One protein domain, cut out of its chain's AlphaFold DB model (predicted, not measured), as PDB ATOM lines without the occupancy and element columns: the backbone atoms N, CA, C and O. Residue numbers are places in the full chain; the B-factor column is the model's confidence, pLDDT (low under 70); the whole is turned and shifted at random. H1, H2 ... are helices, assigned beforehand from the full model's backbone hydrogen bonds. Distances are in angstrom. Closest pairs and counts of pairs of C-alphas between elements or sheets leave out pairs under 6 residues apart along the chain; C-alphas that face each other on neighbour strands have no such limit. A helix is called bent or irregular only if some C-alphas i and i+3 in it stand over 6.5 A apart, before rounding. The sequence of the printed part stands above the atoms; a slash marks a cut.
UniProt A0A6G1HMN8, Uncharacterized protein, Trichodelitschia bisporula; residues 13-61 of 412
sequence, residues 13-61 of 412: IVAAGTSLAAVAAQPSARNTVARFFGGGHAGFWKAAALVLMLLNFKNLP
ATOM      1  N   ILE A  13      30.811 141.961  29.431       70.75
ATOM      2  CA  ILE A  13      32.205 142.390  29.219       70.75
ATOM      3  C   ILE A  13      32.666 142.078  27.793       70.75
ATOM      4  O   ILE A  13      33.284 142.928  27.159       70.75
ATOM      5  N   VAL A  14      32.360 140.883  27.280       73.88
ATOM      6  CA  VAL A  14      32.695 140.489  25.907       73.88
ATOM      7  C   VAL A  14      31.946 141.373  24.914       73.88
ATOM      8  O   VAL A  14      32.589 141.934  24.041       73.88
ATOM      9  N   ALA A  15      30.639 141.591  25.091       70.94
ATOM     10  CA  ALA A  15      29.835 142.459  24.232       70.94
ATOM     11  C   ALA A  15      30.303 143.922  24.269       70.94
ATOM     12  O   ALA A  15      30.379 144.573  23.227       70.94
ATOM     13  N   ALA A  16      30.665 144.444  25.444       69.25
ATOM     14  CA  ALA A  16      31.259 145.772  25.564       69.25
ATOM     15  C   ALA A  16      32.633 145.832  24.877       69.25
ATOM     16  O   ALA A  16      32.913 146.786  24.157       69.25
ATOM     17  N   GLY A  17      33.463 144.798  25.039       69.44
ATOM     18  CA  GLY A  17      34.773 144.684  24.397       69.44
ATOM     19  C   GLY A  17      34.688 144.591  22.872       69.44
ATOM     20  O   GLY A  17      35.411 145.304  22.181       69.44
ATOM     21  N   THR A  18      33.769 143.785  22.333       73.75
ATOM     22  CA  THR A  18      33.526 143.678  20.888       73.75
ATOM     23  C   THR A  18      32.914 144.954  20.328       73.75
ATOM     24  O   THR A  18      33.296 145.367  19.240       73.75
ATOM     25  N   SER A  19      32.030 145.625  21.073       71.56
ATOM     26  CA  SER A  19      31.475 146.923  20.671       71.56
ATOM     27  C   SER A  19      32.552 148.007  20.644       71.56
ATOM     28  O   SER A  19      32.627 148.775  19.691       71.56
ATOM     29  N   LEU A  20      33.443 148.037  21.639       70.69
ATOM     30  CA  LEU A  20      34.560 148.980  21.684       70.69
ATOM     31  C   LEU A  20      35.572 148.709  20.561       70.69
ATOM     32  O   LEU A  20      36.036 149.648  19.919       70.69
ATOM     33  N   ALA A  21      35.871 147.438  20.279       73.81
ATOM     34  CA  ALA A  21      36.732 147.039  19.168       73.81
ATOM     35  C   ALA A  21      36.103 147.370  17.804       73.81
ATOM     36  O   ALA A  21      36.795 147.870  16.919       73.81
ATOM     37  N   ALA A  22      34.793 147.161  17.645       74.44
ATOM     38  CA  ALA A  22      34.053 147.514  16.437       74.44
ATOM     39  C   ALA A  22      34.026 149.034  16.214       74.44
ATOM     40  O   ALA A  22      34.303 149.493  15.108       74.44
ATOM     41  N   VAL A  23      33.789 149.822  17.267       73.81
ATOM     42  CA  VAL A  23      33.880 151.290  17.218       73.81
ATOM     43  C   VAL A  23      35.311 151.729  16.901       73.81
ATOM     44  O   VAL A  23      35.503 152.563  16.028       73.81
ATOM     45  N   ALA A  24      36.340 151.133  17.506       71.69
ATOM     46  CA  ALA A  24      37.740 151.448  17.198       71.69
ATOM     47  C   ALA A  24      38.175 151.018  15.778       71.69
ATOM     48  O   ALA A  24      39.150 151.549  15.235       71.69
ATOM     49  N   ALA A  25      37.474 150.063  15.161       78.38
ATOM     50  CA  ALA A  25      37.692 149.633  13.783       78.38
ATOM     51  C   ALA A  25      36.982 150.524  12.750       78.38
ATOM     52  O   ALA A  25      37.380 150.521  11.584       78.38
ATOM     53  N   GLN A  26      35.986 151.321  13.160       85.75
ATOM     54  CA  GLN A  26      35.285 152.229  12.254       85.75
ATOM     55  C   GLN A  26      36.220 153.342  11.748       85.75
ATOM     56  O   GLN A  26      36.810 154.073  12.553       85.75
ATOM     57  N   PRO A  27      36.319 153.554  10.421       82.31
ATOM     58  CA  PRO A  27      37.122 154.633   9.845       82.31
ATOM     59  C   PRO A  27      36.703 156.026  10.333       82.31
ATOM     60  O   PRO A  27      37.548 156.897  10.511       82.31
ATOM     61  N   SER A  28      35.412 156.232  10.608       83.25
ATOM     62  CA  SER A  28      34.870 157.474  11.173       83.25
ATOM     63  C   SER A  28      35.367 157.727  12.596       83.25
ATOM     64  O   SER A  28      35.813 158.829  12.899       83.25
ATOM     65  N   ALA A  29      35.362 156.710  13.458       76.50
ATOM     66  CA  ALA A  29      35.896 156.807  14.812       76.50
ATOM     67  C   ALA A  29      37.414 157.028  14.798       76.50
ATOM     68  O   ALA A  29      37.908 157.899  15.510       76.50
ATOM     69  N   ARG A  30      38.146 156.314  13.932       77.06
ATOM     70  CA  ARG A  30      39.588 156.522  13.729       77.06
ATOM     71  C   ARG A  30      39.893 157.935  13.247       77.06
ATOM     72  O   ARG A  30      40.783 158.570  13.799       77.06
ATOM     73  N   ASN A  31      39.124 158.459  12.294       81.06
ATOM     74  CA  ASN A  31      39.263 159.836  11.825       81.06
ATOM     75  C   ASN A  31      38.927 160.856  12.917       81.06
ATOM     76  O   ASN A  31      39.614 161.865  13.027       81.06
ATOM     77  N   THR A  32      37.920 160.607  13.753       80.19
ATOM     78  CA  THR A  32      37.587 161.481  14.886       80.19
ATOM     79  C   THR A  32      38.690 161.476  15.942       80.19
ATOM     80  O   THR A  32      39.093 162.542  16.397       80.19
ATOM     81  N   VAL A  33      39.237 160.308  16.287       76.94
ATOM     82  CA  VAL A  33      40.385 160.177  17.200       76.94
ATOM     83  C   VAL A  33      41.625 160.858  16.611       76.94
ATOM     84  O   VAL A  33      42.276 161.643  17.299       76.94
ATOM     85  N   ALA A  34      41.912 160.638  15.324       77.69
ATOM     86  CA  ALA A  34      43.024 161.268  14.617       77.69
ATOM     87  C   ALA A  34      42.867 162.793  14.516       77.69
ATOM     88  O   ALA A  34      43.851 163.509  14.645       77.69
ATOM     89  N   ARG A  35      41.643 163.313  14.355       79.62
ATOM     90  CA  ARG A  35      41.350 164.757  14.411       79.62
ATOM     91  C   ARG A  35      41.462 165.319  15.827       79.62
ATOM     92  O   ARG A  35      41.940 166.435  16.001       79.62
ATOM     93  N   PHE A  36      41.023 164.564  16.835       78.00
ATOM     94  CA  PHE A  36      41.042 164.995  18.230       78.00
ATOM     95  C   PHE A  36      42.470 165.128  18.756       78.00
ATOM     96  O   PHE A  36      42.833 166.192  19.262       78.00
ATOM     97  N   PHE A  37      43.295 164.087  18.599       80.69
ATOM     98  CA  PHE A  37      44.708 164.159  18.964       80.69
ATOM     99  C   PHE A  37      45.492 165.007  17.956       80.69
ATOM    100  O   PHE A  37      46.255 165.874  18.365       80.69
ATOM    101  N   GLY A  38      45.235 164.887  16.654       80.81
ATOM    102  CA  GLY A  38      46.036 165.557  15.626       80.81
ATOM    103  C   GLY A  38      47.446 164.962  15.516       80.81
ATOM    104  O   GLY A  38      47.742 163.917  16.093       80.81
ATOM    105  N   GLY A  39      48.320 165.634  14.764       78.81
ATOM    106  CA  GLY A  39      49.746 165.298  14.651       78.81
ATOM    107  C   GLY A  39      50.646 166.271  15.423       78.81
ATOM    108  O   GLY A  39      50.228 167.370  15.790       78.81
ATOM    109  N   GLY A  40      51.902 165.878  15.655       82.06
ATOM    110  CA  GLY A  40      52.925 166.735  16.270       82.06
ATOM    111  C   GLY A  40      52.759 166.964  17.781       82.06
ATOM    112  O   GLY A  40      52.116 166.184  18.487       82.06
ATOM    113  N   HIS A  41      53.353 168.048  18.292       83.44
ATOM    114  CA  HIS A  41      53.436 168.338  19.734       83.44
ATOM    115  C   HIS A  41      52.069 168.515  20.417       83.44
ATOM    116  O   HIS A  41      51.895 168.098  21.560       83.44
ATOM    117  N   ALA A  42      51.073 169.084  19.729       83.44
ATOM    118  CA  ALA A  42      49.736 169.277  20.294       83.44
ATOM    119  C   ALA A  42      49.020 167.943  20.578       83.44
ATOM    120  O   ALA A  42      48.347 167.806  21.601       83.44
ATOM    121  N   GLY A  43      49.194 166.942  19.708       87.94
ATOM    122  CA  GLY A  43      48.626 165.610  19.920       87.94
ATOM    123  C   GLY A  43      49.301 164.843  21.039       87.94
ATOM    124  O   GLY A  43      48.612 164.200  21.832       87.94
ATOM    125  N   PHE A  44      50.618 165.002  21.176       88.69
ATOM    126  CA  PHE A  44      51.355 164.481  22.322       88.69
ATOM    127  C   PHE A  44      50.804 165.027  23.646       88.69
ATOM    128  O   PHE A  44      50.455 164.242  24.523       88.69
ATOM    129  N   TRP A  45      50.641 166.350  23.783       90.62
ATOM    130  CA  TRP A  45      50.136 166.947  25.026       90.62
ATOM    131  C   TRP A  45      48.695 166.545  25.344       90.62
ATOM    132  O   TRP A  45      48.378 166.287  26.503       90.62
ATOM    133  N   LYS A  46      47.829 166.408  24.333       90.75
ATOM    134  CA  LYS A  46      46.469 165.874  24.522       90.75
ATOM    135  C   LYS A  46      46.481 164.417  24.988       90.75
ATOM    136  O   LYS A  46      45.711 164.056  25.874       90.75
ATOM    137  N   ALA A  47      47.351 163.584  24.416       88.81
ATOM    138  CA  ALA A  47      47.520 162.194  24.837       88.81
ATOM    139  C   ALA A  47      48.069 162.103  26.265       88.81
ATOM    140  O   ALA A  47      47.513 161.373  27.084       88.81
ATOM    141  N   ALA A  48      49.090 162.894  26.595       91.12
ATOM    142  CA  ALA A  48      49.652 162.976  27.939       91.12
ATOM    143  C   ALA A  48      48.606 163.443  28.966       91.12
ATOM    144  O   ALA A  48      48.454 162.813  30.011       91.12
ATOM    145  N   ALA A  49      47.826 164.481  28.646       91.38
ATOM    146  CA  ALA A  49      46.737 164.961  29.492       91.38
ATOM    147  C   ALA A  49      45.661 163.885  29.706       91.38
ATOM    148  O   ALA A  49      45.222 163.677  30.836       91.38
ATOM    149  N   LEU A  50      45.276 163.151  28.653       92.06
ATOM    150  CA  LEU A  50      44.323 162.047  28.778       92.06
ATOM    151  C   LEU A  50      44.868 160.929  29.676       92.06
ATOM    152  O   LEU A  50      44.148 160.432  30.539       92.06
ATOM    153  N   VAL A  51      46.135 160.544  29.509       92.56
ATOM    154  CA  VAL A  51      46.778 159.528  30.356       92.56
ATOM    155  C   VAL A  51      46.809 159.986  31.814       92.56
ATOM    156  O   VAL A  51      46.393 159.228  32.688       92.56
ATOM    157  N   LEU A  52      47.214 161.230  32.087       93.25
ATOM    158  CA  LEU A  52      47.198 161.803  33.439       93.25
ATOM    159  C   LEU A  52      45.787 161.824  34.039       93.25
ATOM    160  O   LEU A  52      45.619 161.477  35.209       93.25
ATOM    161  N   MET A  53      44.775 162.168  33.239       94.06
ATOM    162  CA  MET A  53      43.370 162.172  33.645       94.06
ATOM    163  C   MET A  53      42.881 160.763  34.011       94.06
ATOM    164  O   MET A  53      42.216 160.588  35.029       94.06
ATOM    165  N   LEU A  54      43.232 159.746  33.219       92.38
ATOM    166  CA  LEU A  54      42.861 158.352  33.479       92.38
ATOM    167  C   LEU A  54      43.585 157.785  34.706       92.38
ATOM    168  O   LEU A  54      42.963 157.149  35.557       92.38
ATOM    169  N   LEU A  55      44.884 158.058  34.829       92.62
ATOM    170  CA  LEU A  55      45.698 157.659  35.976       92.62
ATOM    171  C   LEU A  55      45.225 158.299  37.286       92.62
ATOM    172  O   LEU A  55      45.416 157.715  38.350       92.62
ATOM    173  N   ASN A  56      44.586 159.467  37.209       95.56
ATOM    174  CA  ASN A  56      44.043 160.197  38.351       95.56
ATOM    175  C   ASN A  56      42.520 160.318  38.294       95.56
ATOM    176  O   ASN A  56      41.947 161.262  38.833       95.56
ATOM    177  N   PHE A  57      41.845 159.336  37.687       94.69
ATOM    178  CA  PHE A  57      40.391 159.360  37.520       94.69
ATOM    179  C   PHE A  57      39.655 159.594  38.849       94.69
ATOM    180  O   PHE A  57      38.657 160.304  38.901       94.69
ATOM    181  N   LYS A  58      40.178 159.044  39.951       94.75
ATOM    182  CA  LYS A  58      39.636 159.212  41.311       94.75
ATOM    183  C   LYS A  58      39.578 160.684  41.763       94.75
ATOM    184  O   LYS A  58      38.714 161.012  42.574       94.75
ATOM    185  N   ASN A  59      40.471 161.529  41.247       95.00
ATOM    186  CA  ASN A  59      40.660 162.932  41.620       95.00
ATOM    187  C   ASN A  59      39.944 163.913  40.683       95.00
ATOM    188  O   ASN A  59      39.999 165.116  40.922       95.00
ATOM    189  N   LEU A  60      39.281 163.435  39.622       95.88
ATOM    190  CA  LEU A  60      38.552 164.330  38.726       95.88
ATOM    191  C   LEU A  60      37.368 164.989  39.449       95.88
ATOM    192  O   LEU A  60      36.784 164.383  40.363       95.88
ATOM    193  N   PRO A  61      36.962 166.199  39.019       95.50
ATOM    194  CA  PRO A  61      35.784 166.865  39.551       95.50
ATOM    195  C   PRO A  61      34.571 165.931  39.589       95.50
ATOM    196  O   PRO A  61      34.368 165.103  38.703       95.50
TER     197      PRO A  61
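What this domain is: This is residues 13 to 61 of the 412 residues of an uncharacterized protein of Trichodelitschia bisporula (UniProt A0A6G1HMN8). Three helices make an open, square-cornered U: H2 is the crossbar, and H1 and H3 are the two legs, set at its two ends, with an empty space between them. The legs stick out from the crossbar with residues 13 to 23 of H1 and residues 48 to 55 of H3, and a tail of residues 56 to 61 turns aside at the far end of H3. The printed part has 49 residues with three named helices, H1, H2 and H3 in that order along the chain, and no named strand; the class is all helix. The whole is loose, with a radius of gyration of the C-alphas of 13.4 A, and flat, with spans of 30 by 29 by 14 A.

Where its parts are: The printed part begins with H1, residues 13 to 25, whose first C-alpha, that of Ile 13, is at (32.205, 142.390, 29.219); H1 measures 17.9 A from first to last C-alpha. After Gln 26 comes H2, residues 27 to 37, 15.2 A long, which begins with C-alpha 27 at (37.122, 154.633, 9.845). After Gly 38 and Gly 39 comes H3, residues 40 to 55, the longest helix with 16 residues and 22.9 A, which ends with C-alpha 55 at (45.698, 157.659, 35.976). Residues 56 to 61 follow, with a short helical run at 57 to 59.

How they stand to each other: H1 and H2 are close but not clearly touching, with 2 pairs of C-alphas within 8 A; their closest C-alphas, those of Val 23 and Ala 29, are 6.3 A apart. Their lines are about perpendicular, at 80 degrees. H2 and H3 touch only at the corner by their link, H3 with residues 43 to 47 alone; their closest C-alphas, those of Phe 37 and Gly 43, are 4.3 A apart. The lines of H2 and H3 are about perpendicular too, at 85 degrees. H1 and H3 are apart. In H1, H2 and H3 every backbone O i to N i+4 pair is within hydrogen-bond range, and no helix is bent or irregular.

The domain as a whole: The two C-alphas farthest apart are those of Ala 15 and His 41, at 35.3 A, and the first and last printed C-alphas, those of Ile 13 and Pro 61, are 26.8 A apart. The printed part has no cut. The links H1 to H2 and H2 to H3 are both tight. Residues 25 to 32, of which 27 to 32 belong to H2, stand free. The mean pLDDT of the printed part is 83.0; it is 72 for H1 and 90 for H3, and residues 16 to 17 are under 70.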